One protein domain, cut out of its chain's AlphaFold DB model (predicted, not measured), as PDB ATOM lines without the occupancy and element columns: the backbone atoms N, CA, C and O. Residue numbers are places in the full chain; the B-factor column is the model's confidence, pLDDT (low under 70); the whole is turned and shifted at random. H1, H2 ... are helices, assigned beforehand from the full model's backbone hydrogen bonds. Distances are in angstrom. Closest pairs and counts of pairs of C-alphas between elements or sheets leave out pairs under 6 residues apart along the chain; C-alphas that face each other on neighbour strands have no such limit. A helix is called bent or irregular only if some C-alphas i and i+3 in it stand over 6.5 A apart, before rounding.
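AT A GLANCE: This is residues 4 to 146 of the 148 residues of an uncharacterized protein of Variovorax sp. GV014 (UniProt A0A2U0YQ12). Two helical hairpins, H1 with H2 and H3 with H4, pack together through H1 and H4, which cross near the middle; H2 covers the far side of H1, and H5 packs on part of H3. The printed part has 143 residues with five named helices, H1 to H5 in chain order, and no named strand; its class is all helix. It is only just compact, close to loose, with a radius of gyration of the C-alphas of 17.3 A and spans of 51 by 36 by 22 A.

HOW THE PARTS SIT: Start with H1, residues 4 to 31; it touches H2, residues 38 to 62, closest at the C-alphas of Leu 22 and Ala 44, 5.2 A, at a shallow tilt of 19 degrees, opposite ways. Residues 5 to 9 of H1 touch H3, residues 65 to 90, at a steep tilt of 45 degrees, with C-alphas 5 and 71 closest at 6.1 A. Residues 16 to 24 of H1 touch H4, residues 104 to 125, at a steep tilt of 53 degrees, with C-alphas 20 and 112 closest at 5.7 A. In the hairpin of H3 and H4, C-alphas 76 and 120 are closest at 5.7 A, at a steep tilt of 39 degrees. Residues 69 to 77 of H3 touch H5, residues 129 to 144, with C-alphas 73 and 135 closest at 6.3 A. H5 is apart from H1 and H2, and H2 from H4. Every O i to N i+4 pair is within hydrogen-bond range in H1, H2, H4 and H5; in H3, 20 of 22 are.

IN THESE COORDINATES: Find C-alpha 4 at (-28.947, 65.815, 32.938); from there H1 runs 41.1 A. H2 runs 36.0 A, H3 37.1 A, H4 31.6 A and H5 23.1 A, ending at C-alpha 144, (-55.030, 65.473, 42.425). H3 is irregular, with C-alphas 84 and 87 7.1 A apart, and has a kink of 33 degrees near residue 84.

THE WHOLE: The two C-alphas farthest apart, those of Ser 35 and Asp 144, are 52.8 A apart. The printed part has no cut, and the link from H3 to H4, residues 91 to 103, is long. Look for pLDDT under 70 at residues 31 to 38, 94 to 97 and 144 to 146.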
ATOM      1  N   PRO A   4     -29.511  67.112  32.562       84.69
ATOM      2  CA  PRO A   4     -28.947  65.815  32.938       84.69
ATOM      3  C   PRO A   4     -30.024  64.813  33.368       84.69
ATOM      4  O   PRO A   4     -30.043  63.682  32.898       84.69
ATOM      5  N   LEU A   5     -30.982  65.244  34.193       87.06
ATOM      6  CA  LEU A   5     -32.075  64.384  34.647       87.06
ATOM      7  C   LEU A   5     -32.914  63.862  33.470       87.06
ATOM      8  O   LEU A   5     -33.282  62.691  33.453       87.06
ATOM      9  N   ARG A   6     -33.143  64.698  32.446       90.62
ATOM     10  CA  ARG A   6     -33.803  64.280  31.199       90.62
ATOM     11  C   ARG A   6     -33.044  63.172  30.490       90.62
ATOM     12  O   ARG A   6     -33.626  62.131  30.208       90.62
ATOM     13  N   LYS A   7     -31.748  63.376  30.263       91.50
ATOM     14  CA  LYS A   7     -30.894  62.389  29.598       91.50
ATOM     15  C   LYS A   7     -30.860  61.064  30.364       91.50
ATOM     16  O   LYS A   7     -30.953  60.007  29.748       91.50
ATOM     17  N   GLY A   8     -30.782  61.113  31.695       92.88
ATOM     18  CA  GLY A   8     -30.839  59.918  32.541       92.88
ATOM     19  C   GLY A   8     -32.154  59.149  32.393       92.88
ATOM     20  O   GLY A   8     -32.136  57.931  32.233       92.88
ATOM     21  N   LEU A   9     -33.294  59.849  32.383       94.25
ATOM     22  CA  LEU A   9     -34.609  59.228  32.182       94.25
ATOM     23  C   LEU A   9     -34.769  58.646  30.774       94.25
ATOM     24  O   LEU A   9     -35.314  57.557  30.625       94.25
ATOM     25  N   GLU A  10     -34.267  59.334  29.748       95.12
ATOM     26  CA  GLU A  10     -34.263  58.832  28.371       95.12
ATOM     27  C   GLU A  10     -33.421  57.557  28.230       95.12
ATOM     28  O   GLU A  10     -33.847  56.610  27.572       95.12
ATOM     29  N   LEU A  11     -32.241  57.508  28.858       95.75
ATOM     30  CA  LEU A  11     -31.398  56.310  28.884       95.75
ATOM     31  C   LEU A  11     -32.084  55.156  29.621       95.75
ATOM     32  O   LEU A  11     -32.110  54.042  29.101       95.75
ATOM     33  N   ALA A  12     -32.698  55.427  30.776       95.88
ATOM     34  CA  ALA A  12     -33.483  54.432  31.504       95.88
ATOM     35  C   ALA A  12     -34.645  53.897  30.651       95.88
ATOM     36  O   ALA A  12     -34.852  52.689  30.584       95.88
ATOM     37  N   GLN A  13     -35.353  54.766  29.922       96.31
ATOM     38  CA  GLN A  13     -36.429  54.330  29.033       96.31
ATOM     39  C   GLN A  13     -35.920  53.479  27.866       96.31
ATOM     40  O   GLN A  13     -36.526  52.457  27.547       96.31
ATOM     41  N   LYS A  14     -34.805  53.867  27.234       96.75
ATOM     42  CA  LYS A  14     -34.181  53.080  26.159       96.75
ATOM     43  C   LYS A  14     -33.763  51.697  26.650       96.75
ATOM     44  O   LYS A  14     -34.001  50.712  25.952       96.75
ATOM     45  N   LEU A  15     -33.212  51.618  27.861       97.56
ATOM     46  CA  LEU A  15     -32.874  50.353  28.497       97.56
ATOM     47  C   LEU A  15     -34.113  49.476  28.717       97.56
ATOM     48  O   LEU A  15     -34.098  48.305  28.340       97.56
ATOM     49  N   SER A  16     -35.195  50.022  29.281       96.31
ATOM     50  CA  SER A  16     -36.425  49.248  29.490       96.31
ATOM     51  C   SER A  16     -37.019  48.764  28.166       96.31
ATOM     52  O   SER A  16     -37.341  47.585  28.055       96.31
ATOM     53  N   ASN A  17     -37.051  49.604  27.127       95.50
ATOM     54  CA  ASN A  17     -37.509  49.195  25.794       95.50
ATOM     55  C   ASN A  17     -36.649  48.060  25.212       95.50
ATOM     56  O   ASN A  17     -37.191  47.082  24.698       95.50
ATOM     57  N   ALA A  18     -35.320  48.141  25.337       96.75
ATOM     58  CA  ALA A  18     -34.421  47.082  24.879       96.75
ATOM     59  C   ALA A  18     -34.641  45.762  25.642       96.75
ATOM     60  O   ALA A  18     -34.604  44.686  25.045       96.75
ATOM     61  N   LYS A  19     -34.930  45.831  26.950       96.50
ATOM     62  CA  LYS A  19     -35.288  44.656  27.760       96.50
ATOM     63  C   LYS A  19     -36.620  44.045  27.317       96.50
ATOM     64  O   LYS A  19     -36.709  42.823  27.219       96.50
ATOM     65  N   VAL A  20     -37.621  44.865  26.984       95.25
ATOM     66  CA  VAL A  20     -38.898  44.388  26.422       95.25
ATOM     67  C   VAL A  20     -38.675  43.664  25.096       95.25
ATOM     68  O   VAL A  20     -39.170  42.553  24.916       95.25
ATOM     69  N   GLU A  21     -37.898  44.249  24.182       93.69
ATOM     70  CA  GLU A  21     -37.570  43.627  22.893       93.69
ATOM     71  C   GLU A  21     -36.850  42.283  23.058       93.69
ATOM     72  O   GLU A  21     -37.185  41.309  22.376       93.69
ATOM     73  N   LEU A  22     -35.875  42.217  23.970       93.81
ATOM     74  CA  LEU A  22     -35.137  40.995  24.276       93.81
ATOM     75  C   LEU A  22     -36.074  39.895  24.787       93.81
ATOM     76  O   LEU A  22     -36.037  38.769  24.294       93.81
ATOM     77  N   GLU A  23     -36.942  40.221  25.741       92.50
ATOM     78  CA  GLU A  23     -37.902  39.273  26.307       92.50
ATOM     79  C   GLU A  23     -38.948  38.828  25.273       92.50
ATOM     80  O   GLU A  23     -39.244  37.638  25.173       92.50
ATOM     81  N   CYS A  24     -39.444  39.737  24.429       91.25
ATOM     82  CA  CYS A  24     -40.334  39.383  23.320       91.25
ATOM     83  C   CYS A  24     -39.651  38.431  22.330       91.25
ATOM     84  O   CYS A  24     -40.262  37.466  21.868       91.25
ATOM     85  N   THR A  25     -38.375  38.682  22.025       89.81
ATOM     86  CA  THR A  25     -37.562  37.805  21.173       89.81
ATOM     87  C   THR A  25     -37.430  36.426  21.814       89.81
ATOM     88  O   THR A  25     -37.742  35.430  21.169       89.81
ATOM     89  N   ARG A  26     -37.079  36.345  23.105       89.00
ATOM     90  CA  ARG A  26     -36.985  35.074  23.849       89.00
ATOM     91  C   ARG A  26     -38.282  34.273  23.809       89.00
ATOM     92  O   ARG A  26     -38.236  33.082  23.515       89.00
ATOM     93  N   VAL A  27     -39.427  34.915  24.045       87.44
ATOM     94  CA  VAL A  27     -40.738  34.250  23.990       87.44
ATOM     95  C   VAL A  27     -40.992  33.661  22.600       87.44
ATOM     96  O   VAL A  27     -41.362  32.497  22.493       87.44
ATOM     97  N   ARG A  28     -40.737  34.415  21.524       84.12
ATOM     98  CA  ARG A  28     -40.952  33.940  20.143       84.12
ATOM     99  C   ARG A  28     -40.011  32.810  19.739       84.12
ATOM    100  O   ARG A  28     -40.411  31.911  19.001       84.12
ATOM    101  N   LEU A  29     -38.773  32.845  20.221       81.94
ATOM    102  CA  LEU A  29     -37.795  31.789  19.968       81.94
ATOM    103  C   LEU A  29     -38.086  30.522  20.757       81.94
ATOM    104  O   LEU A  29     -37.974  29.441  20.194       81.94
ATOM    105  N   GLY A  30     -38.556  30.637  21.999       74.44
ATOM    106  CA  GLY A  30     -39.025  29.481  22.768       74.44
ATOM    107  C   GLY A  30     -40.213  28.758  22.117       74.44
ATOM    108  O   GLY A  30     -40.420  27.575  22.369       74.44
ATOM    109  N   VAL A  31     -40.970  29.450  21.258       60.25
ATOM    110  CA  VAL A  31     -42.093  28.897  20.478       60.25
ATOM    111  C   VAL A  31     -41.636  28.319  19.134       60.25
ATOM    112  O   VAL A  31     -42.253  27.393  18.613       60.25
ATOM    113  N   SER A  32     -40.545  28.837  18.570       60.03
ATOM    114  CA  SER A  32     -40.028  28.437  17.259       60.03
ATOM    115  C   SER A  32     -38.975  27.338  17.432       60.03
ATOM    116  O   SER A  32     -37.800  27.629  17.616       60.03
ATOM    117  N   SER A  33     -39.366  26.063  17.360       52.88
ATOM    118  CA  SER A  33     -38.478  24.894  17.553       52.88
ATOM    119  C   SER A  33     -37.400  24.677  16.462       52.88
ATOM    120  O   SER A  33     -36.911  23.564  16.299       52.88
ATOM    121  N   GLY A  34     -37.027  25.703  15.692       50.22
ATOM    122  CA  GLY A  34     -36.094  25.618  14.563       50.22
ATOM    123  C   GLY A  34     -34.912  26.575  14.715       50.22
ATOM    124  O   GLY A  34     -35.076  27.702  15.175       50.22
ATOM    125  N   SER A  35     -33.724  26.134  14.300       52.06
ATOM    126  CA  SER A  35     -32.387  26.712  14.544       52.06
ATOM    127  C   SER A  35     -32.092  28.101  13.936       52.06
ATOM    128  O   SER A  35     -30.937  28.443  13.691       52.06
ATOM    129  N   GLY A  36     -33.105  28.927  13.672       55.06
ATOM    130  CA  GLY A  36     -33.000  30.088  12.786       55.06
ATOM    131  C   GLY A  36     -32.731  31.456  13.420       55.06
ATOM    132  O   GLY A  36     -32.813  32.445  12.700       55.06
ATOM    133  N   SER A  37     -32.452  31.593  14.723       59.41
ATOM    134  CA  SER A  37     -32.426  32.940  15.336       59.41
ATOM    135  C   SER A  37     -31.468  33.122  16.518       59.41
ATOM    136  O   SER A  37     -31.805  33.700  17.551       59.41
ATOM    137  N   CYS A  38     -30.228  32.659  16.368       64.69
ATOM    138  CA  CYS A  38     -29.172  33.014  17.321       64.69
ATOM    139  C   CYS A  38     -28.813  34.516  17.220       64.69
ATOM    140  O   CYS A  38     -28.768  35.221  18.227       64.69
ATOM    141  N   GLY A  39     -28.684  35.049  15.996       78.19
ATOM    142  CA  GLY A  39     -28.223  36.428  15.771       78.19
ATOM    143  C   GLY A  39     -29.201  37.532  16.200       78.19
ATOM    144  O   GLY A  39     -28.776  38.605  16.618       78.19
ATOM    145  N   SER A  40     -30.520  37.301  16.147       80.88
ATOM    146  CA  SER A  40     -31.499  38.295  16.628       80.88
ATOM    147  C   SER A  40     -31.440  38.447  18.151       80.88
ATOM    148  O   SER A  40     -31.468  39.568  18.665       80.88
ATOM    149  N   LEU A  41     -31.296  37.322  18.858       85.81
ATOM    150  CA  LEU A  41     -31.150  37.293  20.307       85.81
ATOM    151  C   LEU A  41     -29.834  37.946  20.744       85.81
ATOM    152  O   LEU A  41     -29.844  38.781  21.644       85.81
ATOM    153  N   GLU A  42     -28.727  37.619  20.075       87.69
ATOM    154  CA  GLU A  42     -27.416  38.224  20.327       87.69
ATOM    155  C   GLU A  42     -27.450  39.747  20.145       87.69
ATOM    156  O   GLU A  42     -27.054  40.492  21.041       87.69
ATOM    157  N   ASN A  43     -28.039  40.230  19.046       89.19
ATOM    158  CA  ASN A  43     -28.216  41.661  18.803       89.19
ATOM    159  C   ASN A  43     -29.066  42.347  19.884       89.19
ATOM    160  O   ASN A  43     -28.758  43.470  20.285       89.19
ATOM    161  N   ALA A  44     -30.136  41.704  20.359       89.44
ATOM    162  CA  ALA A  44     -30.957  42.245  21.442       89.44
ATOM    163  C   ALA A  44     -30.186  42.293  22.775       89.44
ATOM    164  O   ALA A  44     -30.240  43.304  23.474       89.44
ATOM    165  N   CYS A  45     -29.412  41.251  23.095       91.88
ATOM    166  CA  CYS A  45     -28.530  41.226  24.265       91.88
ATOM    167  C   CYS A  45     -27.482  42.346  24.212       91.88
ATOM    168  O   CYS A  45     -27.311  43.065  25.196       91.88
ATOM    169  N   MET A  46     -26.830  42.548  23.062       93.81
ATOM    170  CA  MET A  46     -25.855  43.628  22.881       93.81
ATOM    171  C   MET A  46     -26.484  45.010  23.081       93.81
ATOM    172  O   MET A  46     -25.882  45.864  23.727       93.81
ATOM    173  N   ARG A  47     -27.713  45.237  22.588       95.06
ATOM    174  CA  ARG A  47     -28.432  46.502  22.827       95.06
ATOM    175  C   ARG A  47     -28.714  46.737  24.309       95.06
ATOM    176  O   ARG A  47     -28.530  47.857  24.780       95.06
ATOM    177  N   VAL A  48     -29.142  45.704  25.039       96.25
ATOM    178  CA  VAL A  48     -29.351  45.805  26.492       96.25
ATOM    179  C   VAL A  48     -28.042  46.174  27.185       96.25
ATOM    180  O   VAL A  48     -28.012  47.181  27.886       96.25
ATOM    181  N   ALA A  49     -26.958  45.442  26.919       96.44
ATOM    182  CA  ALA A  49     -25.652  45.704  27.524       96.44
ATOM    183  C   ALA A  49     -25.149  47.131  27.237       96.44
ATOM    184  O   ALA A  49     -24.698  47.824  28.148       96.44
ATOM    185  N   ALA A  50     -25.299  47.609  25.997       97.38
ATOM    186  CA  ALA A  50     -24.904  48.962  25.615       97.38
ATOM    187  C   ALA A  50     -25.678  50.043  26.388       97.38
ATOM    188  O   ALA A  50     -25.090  51.035  26.822       97.38
ATOM    189  N   TYR A  51     -26.988  49.869  26.595       97.62
ATOM    190  CA  TYR A  51     -27.777  50.827  27.374       97.62
ATOM    191  C   TYR A  51     -27.545  50.720  28.883       97.62
ATOM    192  O   TYR A  51     -27.595  51.746  29.560       97.62
ATOM    193  N   GLU A  52     -27.255  49.528  29.412       96.50
ATOM    194  CA  GLU A  52     -26.835  49.366  30.811       96.50
ATOM    195  C   GLU A  52     -25.520  50.097  31.069       96.50
ATOM    196  O   GLU A  52     -25.437  50.886  32.011       96.50
ATOM    197  N   GLN A  53     -24.537  49.913  30.186       96.69
ATOM    198  CA  GLN A  53     -23.262  50.615  30.256       96.69
ATOM    199  C   GLN A  53     -23.452  52.133  30.153       96.69
ATOM    200  O   GLN A  53     -23.002  52.867  31.029       96.69
ATOM    201  N   ALA A  54     -24.179  52.614  29.140       95.81
ATOM    202  CA  ALA A  54     -24.398  54.047  28.942       95.81
ATOM    203  C   ALA A  54     -25.128  54.705  30.127       95.81
ATOM    204  O   ALA A  54     -24.834  55.848  30.484       95.81
ATOM    205  N   LEU A  55     -26.085  54.003  30.747       94.31
ATOM    206  CA  LEU A  55     -26.766  54.492  31.942       94.31
ATOM    207  C   LEU A  55     -25.831  54.495  33.157       94.31
ATOM    208  O   LEU A  55     -25.841  55.468  33.911       94.31
ATOM    209  N   GLY A  56     -25.011  53.455  33.333       92.69
ATOM    210  CA  GLY A  56     -23.996  53.388  34.386       92.69
ATOM    211  C   GLY A  56     -22.996  54.543  34.298       92.69
ATOM    212  O   GLY A  56     -22.882  55.334  35.232       92.69
ATOM    213  N   GLU A  57     -22.376  54.728  33.133       93.44
ATOM    214  CA  GLU A  57     -21.426  55.818  32.869       93.44
ATOM    215  C   GLU A  57     -22.057  57.200  33.073       93.44
ATOM    216  O   GLU A  57     -21.452  58.104  33.664       93.44
ATOM    217  N   PHE A  58     -23.304  57.374  32.620       91.88
ATOM    218  CA  PHE A  58     -24.055  58.600  32.862       91.88
ATOM    219  C   PHE A  58     -24.227  58.858  34.364       91.88
ATOM    220  O   PHE A  58     -24.003  59.983  34.819       91.88
ATOM    221  N   MET A  59     -24.593  57.830  35.131       89.25
ATOM    222  CA  MET A  59     -24.797  57.929  36.574       89.25
ATOM    223  C   MET A  59     -23.500  58.213  37.329       89.25
ATOM    224  O   MET A  59     -23.515  58.966  38.302       89.25
ATOM    225  N   ASP A  60     -22.377  57.660  36.891       88.94
ATOM    226  CA  ASP A  60     -21.074  57.900  37.513       88.94
ATOM    227  C   ASP A  60     -20.552  59.309  37.220       88.94
ATOM    228  O   ASP A  60     -20.016  59.969  38.108       88.94
ATOM    229  N   THR A  61     -20.787  59.812  36.007       87.00
ATOM    230  CA  THR A  61     -20.247  61.107  35.568       87.00
ATOM    231  C   THR A  61     -21.132  62.293  35.964       87.00
ATOM    232  O   THR A  61     -20.631  63.366  36.292       87.00
ATOM    233  N   HIS A  62     -22.458  62.136  35.918       78.00
ATOM    234  CA  HIS A  62     -23.400  63.260  36.031       78.00
ATOM    235  C   HIS A  62     -24.299  63.181  37.262       78.00
ATOM    236  O   HIS A  62     -24.884  64.189  37.664       78.00
ATOM    237  N   ALA A  63     -24.438  62.000  37.864       72.38
ATOM    238  CA  ALA A  63     -25.304  61.810  39.009       72.38
ATOM    239  C   ALA A  63     -24.470  61.670  40.289       72.38
ATOM    240  O   ALA A  63     -24.193  60.574  40.778       72.38
ATOM    241  N   GLY A  64     -24.146  62.818  40.895       75.50
ATOM    242  CA  GLY A  64     -23.852  62.860  42.331       75.50
ATOM    243  C   GLY A  64     -25.036  62.311  43.147       75.50
ATOM    244  O   GLY A  64     -26.118  62.068  42.604       75.50
ATOM    245  N   SER A  65     -24.878  62.143  44.461       75.06
ATOM    246  CA  SER A  65     -25.899  61.524  45.336       75.06
ATOM    247  C   SER A  65     -27.316  62.092  45.141       75.06
ATOM    248  O   SER A  65     -28.282  61.338  45.013       75.06
ATOM    249  N   ASN A  66     -27.441  63.416  45.011       83.31
ATOM    250  CA  ASN A  66     -28.719  64.081  44.746       83.31
ATOM    251  C   ASN A  66     -29.291  63.783  43.349       83.31
ATOM    252  O   ASN A  66     -30.497  63.579  43.222       83.31
ATOM    253  N   GLY A  67     -28.452  63.716  42.312       85.75
ATOM    254  CA  GLY A  67     -28.890  63.388  40.950       85.75
ATOM    255  C   GLY A  67     -29.412  61.957  40.848       85.75
ATOM    256  O   GLY A  67     -30.452  61.722  40.233       85.75
ATOM    257  N   ARG A  68     -28.757  61.010  41.539       88.69
ATOM    258  CA  ARG A  68     -29.205  59.609  41.591       88.69
ATOM    259  C   ARG A  68     -30.563  59.483  42.265       88.69
ATOM    260  O   ARG A  68     -31.446  58.803  41.751       88.69
ATOM    261  N   ARG A  69     -30.745  60.187  43.386       90.75
ATOM    262  CA  ARG A  69     -32.027  60.253  44.094       90.75
ATOM    263  C   ARG A  69     -33.133  60.830  43.214       90.75
ATOM    264  O   ARG A  69     -34.208  60.244  43.143       90.75
ATOM    265  N   GLN A  70     -32.878  61.952  42.543       91.25
ATOM    266  CA  GLN A  70     -33.863  62.581  41.659       91.25
ATOM    267  C   GLN A  70     -34.244  61.667  40.494       91.25
ATOM    268  O   GLN A  70     -35.431  61.486  40.241       91.25
ATOM    269  N   LEU A  71     -33.263  61.038  39.835       92.38
ATOM    270  CA  LEU A  71     -33.532  60.082  38.762       92.38
ATOM    271  C   LEU A  71     -34.401  58.927  39.257       92.38
ATOM    272  O   LEU A  71     -35.405  58.612  38.625       92.38
ATOM    273  N   LYS A  72     -34.050  58.347  40.409       94.00
ATOM    274  CA  LYS A  72     -34.794  57.251  41.035       94.00
ATOM    275  C   LYS A  72     -36.254  57.632  41.305       94.00
ATOM    276  O   LYS A  72     -37.155  56.897  40.916       94.00
ATOM    277  N   LEU A  73     -36.497  58.795  41.915       94.88
ATOM    278  CA  LEU A  73     -37.848  59.275  42.222       94.88
ATOM    279  C   LEU A  73     -38.660  59.585  40.956       94.88
ATOM    280  O   LEU A  73     -39.799  59.141  40.837       94.88
ATOM    281  N   CYS A  74     -38.078  60.299  39.989       93.94
ATOM    282  CA  CYS A  74     -38.754  60.600  38.727       93.94
ATOM    283  C   CYS A  74     -39.067  59.327  37.932       93.94
ATOM    284  O   CYS A  74     -40.151  59.213  37.361       93.94
ATOM    285  N   ARG A  75     -38.149  58.353  37.929       95.88
ATOM    286  CA  ARG A  75     -38.364  57.062  37.277       95.88
ATOM    287  C   ARG A  75     -39.503  56.287  37.937       95.88
ATOM    288  O   ARG A  75     -40.371  55.801  37.222       95.88
ATOM    289  N   ALA A  76     -39.549  56.241  39.270       96.62
ATOM    290  CA  ALA A  76     -40.636  55.600  40.011       96.62
ATOM    291  C   ALA A  76     -42.006  56.227  39.709       96.62
ATOM    292  O   ALA A  76     -42.988  55.514  39.524       96.62
ATOM    293  N   LEU A  77     -42.085  57.561  39.637       94.69
ATOM    294  CA  LEU A  77     -43.327  58.263  39.295       94.69
ATOM    295  C   LEU A  77     -43.791  57.921  37.879       94.69
ATOM    296  O   LEU A  77     -44.950  57.562  37.675       94.69
ATOM    297  N   TYR A  78     -42.871  57.968  36.917       93.25
ATOM    298  CA  TYR A  78     -43.166  57.632  35.531       93.25
ATOM    299  C   TYR A  78     -43.632  56.174  35.374       93.25
ATOM    300  O   TYR A  78     -44.653  55.913  34.741       93.25
ATOM    301  N   LEU A  79     -42.947  55.225  36.018       95.56
ATOM    302  CA  LEU A  79     -43.355  53.818  36.036       95.56
ATOM    303  C   LEU A  79     -44.741  53.632  36.661       95.56
ATOM    304  O   LEU A  79     -45.550  52.874  36.132       95.56
ATOM    305  N   ARG A  80     -45.064  54.361  37.737       94.69
ATOM    306  CA  ARG A  80     -46.401  54.311  38.348       94.69
ATOM    307  C   ARG A  80     -47.492  54.715  37.357       94.69
ATOM    308  O   ARG A  80     -48.541  54.072  37.329       94.69
ATOM    309  N   MET A  81     -47.250  55.735  36.530       91.00
ATOM    310  CA  MET A  81     -48.186  56.159  35.478       91.00
ATOM    311  C   MET A  81     -48.353  55.083  34.394       91.00
ATOM    312  O   MET A  81     -49.481  54.783  33.989       91.00
ATOM    313  N   LEU A  82     -47.254  54.466  33.951       91.62
ATOM    314  CA  LEU A  82     -47.290  53.390  32.953       91.62
ATOM    315  C   LEU A  82     -48.044  52.156  33.456       91.62
ATOM    316  O   LEU A  82     -48.924  51.650  32.757       91.62
ATOM    317  N   VAL A  83     -47.763  51.724  34.687       93.06
ATOM    318  CA  VAL A  83     -48.428  50.578  35.324       93.06
ATOM    319  C   VAL A  83     -49.914  50.862  35.545       93.06
ATOM    320  O   VAL A  83     -50.748  49.999  35.288       93.06
ATOM    321  N   SER A  84     -50.272  52.083  35.959       90.69
ATOM    322  CA  SER A  84     -51.678  52.454  36.199       90.69
ATOM    323  C   SER A  84     -52.513  52.476  34.915       90.69
ATOM    324  O   SER A  84     -53.711  52.222  34.961       90.69
ATOM    325  N   SER A  85     -51.890  52.738  33.763       87.88
ATOM    326  CA  SER A  85     -52.564  52.737  32.458       87.88
ATOM    327  C   SER A  85     -52.542  51.372  31.754       87.88
ATOM    328  O   SER A  85     -53.248  51.183  30.764       87.88
ATOM    329  N   ALA A  86     -51.783  50.397  32.268       86.69
ATOM    330  CA  ALA A  86     -51.663  49.070  31.667       86.69
ATOM    331  C   ALA A  86     -52.993  48.299  31.527       86.69
ATOM    332  O   ALA A  86     -53.169  47.668  30.485       86.69
ATOM    333  N   PRO A  87     -53.957  48.356  32.478       84.56
ATOM    334  CA  PRO A  87     -55.243  47.675  32.318       84.56
ATOM    335  C   PRO A  87     -55.993  48.095  31.051       84.56
ATOM    336  O   PRO A  87     -56.529  47.244  30.352       84.56
ATOM    337  N   VAL A  88     -55.971  49.388  30.706       84.81
ATOM    338  CA  VAL A  88     -56.618  49.909  29.491       84.81
ATOM    339  C   VAL A  88     -55.907  49.407  28.234       84.81
ATOM    340  O   VAL A  88     -56.563  48.980  27.287       84.81
ATOM    341  N   ARG A  89     -54.566  49.401  28.230       82.69
ATOM    342  CA  ARG A  89     -53.766  48.929  27.084       82.69
ATOM    343  C   ARG A  89     -53.932  47.424  26.832       82.69
ATOM    344  O   ARG A  89     -53.938  46.996  25.681       82.69
ATOM    345  N   LEU A  90     -54.116  46.642  27.898       82.56
ATOM    346  CA  LEU A  90     -54.227  45.179  27.857       82.56
ATOM    347  C   LEU A  90     -55.670  44.652  27.789       82.56
ATOM    348  O   LEU A  90     -55.858  43.456  27.577       82.56
ATOM    349  N   ALA A  91     -56.689  45.511  27.916       77.25
ATOM    350  CA  ALA A  91     -58.104  45.117  28.008       77.25
ATOM    351  C   ALA A  91     -58.623  44.279  26.826       77.25
ATOM    352  O   ALA A  91     -59.643  43.604  26.932       77.25
ATOM    353  N   THR A  92     -57.944  44.331  25.680       73.69
ATOM    354  CA  THR A  92     -58.367  43.654  24.447       73.69
ATOM    355  C   THR A  92     -57.879  42.207  24.339       73.69
ATOM    356  O   THR A  92     -58.292  41.508  23.412       73.69
ATOM    357  N   TRP A  93     -57.033  41.729  25.261       73.06
ATOM    358  CA  TRP A  93     -56.553  40.348  25.241       73.06
ATOM    359  C   TRP A  93     -57.298  39.449  26.243       73.06
ATOM    360  O   TRP A  93     -57.310  39.757  27.434       73.06
ATOM    361  N   PRO A  94     -57.878  38.313  25.805       66.19
ATOM    362  CA  PRO A  94     -58.575  37.393  26.699       66.19
ATOM    363  C   PRO A  94     -57.645  36.782  27.754       66.19
ATOM    364  O   PRO A  94     -56.565  36.277  27.429       66.19
ATOM    365  N   GLU A  95     -58.100  36.751  29.007       66.06
ATOM    366  CA  GLU A  95     -57.419  36.026  30.081       66.06
ATOM    367  C   GLU A  95     -57.277  34.529  29.736       66.06
ATOM    368  O   GLU A  95     -58.165  33.915  29.145       66.06
ATOM    369  N   GLY A  96     -56.132  33.931  30.086       62.34
ATOM    370  CA  GLY A  96     -55.888  32.488  29.942       62.34
ATOM    371  C   GLY A  96     -55.236  32.021  28.632       62.34
ATOM    372  O   GLY A  96     -54.861  30.852  28.541       62.34
ATOM    373  N   ARG A  97     -55.025  32.894  27.634       68.19
ATOM    374  CA  ARG A  97     -54.233  32.536  26.438       68.19
ATOM    375  C   ARG A  97     -52.727  32.646  26.678       68.19
ATOM    376  O   ARG A  97     -52.259  33.534  27.389       68.19
ATOM    377  N   ARG A  98     -51.954  31.755  26.046       75.00
ATOM    378  CA  ARG A  98     -50.487  31.713  26.168       75.00
ATOM    379  C   ARG A  98     -49.847  32.946  25.520       75.00
ATOM    380  O   ARG A  98     -50.267  33.366  24.446       75.00
ATOM    381  N   TYR A  99     -48.753  33.448  26.103       74.38
ATOM    382  CA  TYR A  99     -47.939  34.527  25.513       74.38
ATOM    383  C   TYR A  99     -47.479  34.231  24.078       74.38
ATOM    384  O   TYR A  99     -47.356  35.140  23.265       74.38
ATOM    385  N   ALA A 100     -47.266  32.952  23.764       71.19
ATOM    386  CA  ALA A 100     -46.895  32.464  22.439       71.19
ATOM    387  C   ALA A 100     -47.902  32.820  21.331       71.19
ATOM    388  O   ALA A 100     -47.529  32.903  20.165       71.19
ATOM    389  N   GLU A 101     -49.168  33.006  21.696       78.88
ATOM    390  CA  GLU A 101     -50.281  33.229  20.771       78.88
ATOM    391  C   GLU A 101     -50.670  34.713  20.686       78.88
ATOM    392  O   GLU A 101     -51.549  35.077  19.905       78.88
ATOM    393  N   MET A 102     -50.036  35.576  21.489       82.81
ATOM    394  CA  MET A 102     -50.320  37.007  21.492       82.81
ATOM    395  C   MET A 102     -49.832  37.677  20.197       82.81
ATOM    396  O   MET A 102     -48.687  37.464  19.784       82.81
ATOM    397  N   PRO A 103     -50.639  38.570  19.589       86.88
ATOM    398  CA  PRO A 103     -50.168  39.495  18.570       86.88
ATOM    399  C   PRO A 103     -48.951  40.283  19.055       86.88
ATOM    400  O   PRO A 103     -48.832  40.594  20.239       86.88
ATOM    401  N   SER A 104     -48.074  40.675  18.128       86.56
ATOM    402  CA  SER A 104     -46.826  41.383  18.444       86.56
ATOM    403  C   SER A 104     -47.001  42.582  19.380       86.56
ATOM    404  O   SER A 104     -46.214  42.733  20.309       86.56
ATOM    405  N   SER A 105     -48.020  43.410  19.139       87.31
ATOM    406  CA  SER A 105     -48.325  44.585  19.962       87.31
ATOM    407  C   SER A 105     -48.769  44.201  21.374       87.31
ATOM    408  O   SER A 105     -48.291  44.784  22.338       87.31
ATOM    409  N   GLN A 106     -49.611  43.177  21.510       88.12
ATOM    410  CA  GLN A 106     -50.095  42.703  22.810       88.12
ATOM    411  C   GLN A 106     -48.998  42.024  23.625       88.12
ATOM    412  O   GLN A 106     -48.882  42.255  24.826       88.12
ATOM    413  N   LEU A 107     -48.143  41.234  22.967       89.75
ATOM    414  CA  LEU A 107     -46.976  40.644  23.616       89.75
ATOM    415  C   LEU A 107     -46.046  41.739  24.150       89.75
ATOM    416  O   LEU A 107     -45.581  41.637  25.283       89.75
ATOM    417  N   TYR A 108     -45.804  42.782  23.352       91.56
ATOM    418  CA  TYR A 108     -44.982  43.914  23.765       91.56
ATOM    419  C   TYR A 108     -45.562  44.595  25.005       91.56
ATOM    420  O   TYR A 108     -44.860  44.724  26.003       91.56
ATOM    421  N   GLU A 109     -46.843  44.965  24.977       91.62
ATOM    422  CA  GLU A 109     -47.517  45.619  26.105       91.62
ATOM    423  C   GLU A 109     -47.493  44.761  27.375       91.62
ATOM    424  O   GLU A 109     -47.209  45.258  28.466       91.62
ATOM    425  N   ALA A 110     -47.735  43.454  27.252       90.75
ATOM    426  CA  ALA A 110     -47.764  42.566  28.406       90.75
ATOM    427  C   ALA A 110     -46.368  42.355  29.012       90.75
ATOM    428  O   ALA A 110     -46.205  42.367  30.237       90.75
ATOM    429  N   VAL A 111     -45.341  42.213  28.166       92.38
ATOM    430  CA  VAL A 111     -43.943  42.152  28.606       92.38
ATOM    431  C   VAL A 111     -43.513  43.487  29.219       92.38
ATOM    432  O   VAL A 111     -42.888  43.470  30.279       92.38
ATOM    433  N   SER A 112     -43.883  44.621  28.611       94.06
ATOM    434  CA  SER A 112     -43.602  45.965  29.130       94.06
ATOM    435  C   SER A 112     -44.187  46.141  30.520       94.06
ATOM    436  O   SER A 112     -43.437  46.380  31.459       94.06
ATOM    437  N   ASN A 113     -45.484  45.878  30.698       93.94
ATOM    438  CA  ASN A 113     -46.146  45.978  31.999       93.94
ATOM    439  C   ASN A 113     -45.482  45.084  33.062       93.94
ATOM    440  O   ASN A 113     -45.254  45.511  34.193       93.94
ATOM    441  N   ARG A 114     -45.120  43.840  32.713       94.19
ATOM    442  CA  ARG A 114     -44.419  42.938  33.644       94.19
ATOM    443  C   ARG A 114     -43.072  43.513  34.089       94.19
ATOM    444  O   ARG A 114     -42.763  43.472  35.279       94.19
ATOM    445  N   LEU A 115     -42.269  44.008  33.149       95.38
ATOM    446  CA  LEU A 115     -40.949  44.565  33.447       95.38
ATOM    447  C   LEU A 115     -41.045  45.904  34.187       95.38
ATOM    448  O   LEU A 115     -40.295  46.115  35.133       95.38
ATOM    449  N   GLU A 116     -41.989  46.767  33.816       96.25
ATOM    450  CA  GLU A 116     -42.269  48.043  34.485       96.25
ATOM    451  C   GLU A 116     -42.654  47.839  35.951       96.25
ATOM    452  O   GLU A 116     -42.137  48.539  36.819       96.25
ATOM    453  N   ARG A 117     -43.512  46.850  36.246       96.62
ATOM    454  CA  ARG A 117     -43.874  46.485  37.626       96.62
ATOM    455  C   ARG A 117     -42.663  46.007  38.416       96.62
ATOM    456  O   ARG A 117     -42.430  46.495  39.513       96.62
ATOM    457  N   ALA A 118     -41.864  45.108  37.842       96.62
ATOM    458  CA  ALA A 118     -40.661  44.610  38.503       96.62
ATOM    459  C   ALA A 118     -39.627  45.725  38.760       96.62
ATOM    460  O   ALA A 118     -39.002  45.763  39.820       96.62
ATOM    461  N   GLU A 119     -39.453  46.649  37.809       96.88
ATOM    462  CA  GLU A 119     -38.579  47.816  37.963       96.88
ATOM    463  C   GLU A 119     -39.100  48.757  39.056       96.88
ATOM    464  O   GLU A 119     -38.330  49.194  39.913       96.88
ATOM    465  N   LEU A 120     -40.407  49.033  39.062       97.38
ATOM    466  CA  LEU A 120     -41.049  49.879  40.063       97.38
ATOM    467  C   LEU A 120     -40.906  49.291  41.469       97.38
ATOM    468  O   LEU A 120     -40.456  49.998  42.368       97.38
ATOM    469  N   ASP A 121     -41.218  48.005  41.639       97.50
ATOM    470  CA  ASP A 121     -41.109  47.304  42.920       97.50
ATOM    471  C   ASP A 121     -39.666  47.356  43.445       97.50
ATOM    472  O   ASP A 121     -39.429  47.682  44.611       97.50
ATOM    473  N   SER A 122     -38.684  47.114  42.570       97.00
ATOM    474  CA  SER A 122     -37.258  47.221  42.901       97.00
ATOM    475  C   SER A 122     -36.882  48.631  43.374       97.00
ATOM    476  O   SER A 122     -36.244  48.801  44.420       97.00
ATOM    477  N   ILE A 123     -37.326  49.666  42.650       96.44
ATOM    478  CA  ILE A 123     -37.064  51.054  43.028       96.44
ATOM    479  C   ILE A 123     -37.718  51.384  44.376       96.44
ATOM    480  O   ILE A 123     -37.026  51.906  45.252       96.44
ATOM    481  N   GLU A 124     -38.998  51.060  44.569       95.94
ATOM    482  CA  GLU A 124     -39.758  51.341  45.796       95.94
ATOM    483  C   GLU A 124     -39.166  50.638  47.030       95.94
ATOM    484  O   GLU A 124     -39.089  51.233  48.116       95.94
ATOM    485  N   CYS A 125     -38.673  49.406  46.855       96.56
ATOM    486  CA  CYS A 125     -37.957  48.661  47.891       96.56
ATOM    487  C   CYS A 125     -36.612  49.310  48.250       96.56
ATOM    488  O   CYS A 125     -36.200  49.274  49.408       96.56
ATOM    489  N   SER A 126     -35.948  49.949  47.283       96.19
ATOM    490  CA  SER A 126     -34.661  50.632  47.480       96.19
ATOM    491  C   SER A 126     -34.773  52.064  48.032       96.19
ATOM    492  O   SER A 126     -33.756  52.738  48.233       96.19
ATOM    493  N   LEU A 127     -35.987  52.593  48.222       94.88
ATOM    494  CA  LEU A 127     -36.174  53.929  48.790       94.88
ATOM    495  C   LEU A 127     -35.871  53.923  50.291       94.88
ATOM    496  O   LEU A 127     -36.436  53.143  51.060       94.88
ATOM    497  N   SER A 128     -35.043  54.872  50.721       95.25
ATOM    498  CA  SER A 128     -34.940  55.231  52.139       95.25
ATOM    499  C   SER A 128     -36.262  55.809  52.662       95.25
ATOM    500  O   SER A 128     -37.107  56.263  51.888       95.25
ATOM    501  N   SER A 129     -36.439  55.868  53.984       95.12
ATOM    502  CA  SER A 129     -37.652  56.430  54.604       95.12
ATOM    503  C   SER A 129     -37.936  57.873  54.167       95.12
ATOM    504  O   SER A 129     -39.084  58.233  53.897       95.12
ATOM    505  N   GLN A 130     -36.887  58.694  54.032       93.88
ATOM    506  CA  GLN A 130     -37.018  60.068  53.548       93.88
ATOM    507  C   GLN A 130     -37.461  60.103  52.079       93.88
ATOM    508  O   GLN A 130     -38.385  60.831  51.728       93.88
ATOM    509  N   GLU A 131     -36.841  59.292  51.219       95.12
ATOM    510  CA  GLU A 131     -37.205  59.219  49.799       95.12
ATOM    511  C   GLU A 131     -38.622  58.684  49.595       95.12
ATOM    512  O   GLU A 131     -39.337  59.195  48.743       95.12
ATOM    513  N   ARG A 132     -39.055  57.710  50.404       95.25
ATOM    514  CA  ARG A 132     -40.425  57.188  50.378       95.25
ATOM    515  C   ARG A 132     -41.441  58.267  50.738       95.25
ATOM    516  O   ARG A 132     -42.463  58.370  50.074       95.25
ATOM    517  N   THR A 133     -41.144  59.098  51.736       95.94
ATOM    518  CA  THR A 133     -42.009  60.230  52.107       95.94
ATOM    519  C   THR A 133     -42.144  61.209  50.941       95.94
ATOM    520  O   THR A 133     -43.255  61.535  50.537       95.94
ATOM    521  N   VAL A 134     -41.020  61.609  50.335       94.44
ATOM    522  CA  VAL A 134     -41.021  62.500  49.162       94.44
ATOM    523  C   VAL A 134     -41.790  61.879  47.994       94.44
ATOM    524  O   VAL A 134     -42.603  62.555  47.372       94.44
ATOM    525  N   TYR A 135     -41.570  60.592  47.715       94.94
ATOM    526  CA  TYR A 135     -42.273  59.861  46.664       94.94
ATOM    527  C   TYR A 135     -43.793  59.871  46.866       94.94
ATOM    528  O   TYR A 135     -44.525  60.168  45.926       94.94
ATOM    529  N   MET A 136     -44.271  59.616  48.088       93.94
ATOM    530  CA  MET A 136     -45.703  59.624  48.401       93.94
ATOM    531  C   MET A 136     -46.320  61.020  48.269       93.94
ATOM    532  O   MET A 136     -47.410  61.144  47.716       93.94
ATOM    533  N   CYS A 137     -45.616  62.072  48.700       93.44
ATOM    534  CA  CYS A 137     -46.075  63.448  48.495       93.44
ATOM    535  C   CYS A 137     -46.186  63.793  47.002       93.44
ATOM    536  O   CYS A 137     -47.178  64.380  46.582       93.44
ATOM    537  N   LEU A 138     -45.196  63.396  46.193       92.25
ATOM    538  CA  LEU A 138     -45.232  63.604  44.742       92.25
ATOM    539  C   LEU A 138     -46.374  62.812  44.089       92.25
ATOM    540  O   LEU A 138     -47.070  63.345  43.233       92.25
ATOM    541  N   LEU A 139     -46.602  61.564  44.504       90.31
ATOM    542  CA  LEU A 139     -47.722  60.764  44.009       90.31
ATOM    543  C   LEU A 139     -49.083  61.391  44.323       90.31
ATOM    544  O   LEU A 139     -49.959  61.355  43.464       90.31
ATOM    545  N   ALA A 140     -49.267  61.927  45.532       88.75
ATOM    546  CA  ALA A 140     -50.500  62.614  45.909       88.75
ATOM    547  C   ALA A 140     -50.722  63.852  45.030       88.75
ATOM    548  O   ALA A 140     -51.763  63.967  44.395       88.75
ATOM    549  N   PHE A 141     -49.686  64.685  44.889       87.88
ATOM    550  CA  PHE A 141     -49.713  65.862  44.022       87.88
ATOM    551  C   PHE A 141     -50.147  65.523  42.585       87.88
ATOM    552  O   PHE A 141     -51.048  66.153  42.046       87.88
ATOM    553  N   TYR A 142     -49.570  64.481  41.976       79.62
ATOM    554  CA  TYR A 142     -49.918  64.093  40.603       79.62
ATOM    555  C   TYR A 142     -51.265  63.372  40.461       79.62
ATOM    556  O   TYR A 142     -51.777  63.278  39.349       79.62
ATOM    557  N   ARG A 143     -51.843  62.840  41.544       75.19
ATOM    558  CA  ARG A 143     -53.190  62.247  41.516       75.19
ATOM    559  C   ARG A 143     -54.281  63.307  41.555       75.19
ATOM    560  O   ARG A 143     -55.285  63.140  40.876       75.19
ATOM    561  N   ASP A 144     -54.060  64.383  42.300       65.38
ATOM    562  CA  ASP A 144     -55.030  65.473  42.425       65.38
ATOM    563  C   ASP A 144     -55.126  66.325  41.139       65.38
ATOM    564  O   ASP A 144     -56.118  67.021  40.933       65.38
ATOM    565  N   GLU A 145     -54.137  66.237  40.239       57.41
ATOM    566  CA  GLU A 145     -54.114  66.962  38.956       57.41
ATOM    567  C   GLU A 145     -54.670  66.179  37.747       57.41
ATOM    568  O   GLU A 145     -54.783  66.749  36.660       57.41
ATOM    569  N   VAL A 146     -55.041  64.899  37.890       46.16
ATOM    570  CA  VAL A 146     -55.621  64.099  36.792       46.16
ATOM    571  C   VAL A 146     -57.089  63.798  37.110       46.16
ATOM    572  O   VAL A 146     -57.350  62.926  37.939       46.16
TER     573      VAL A 146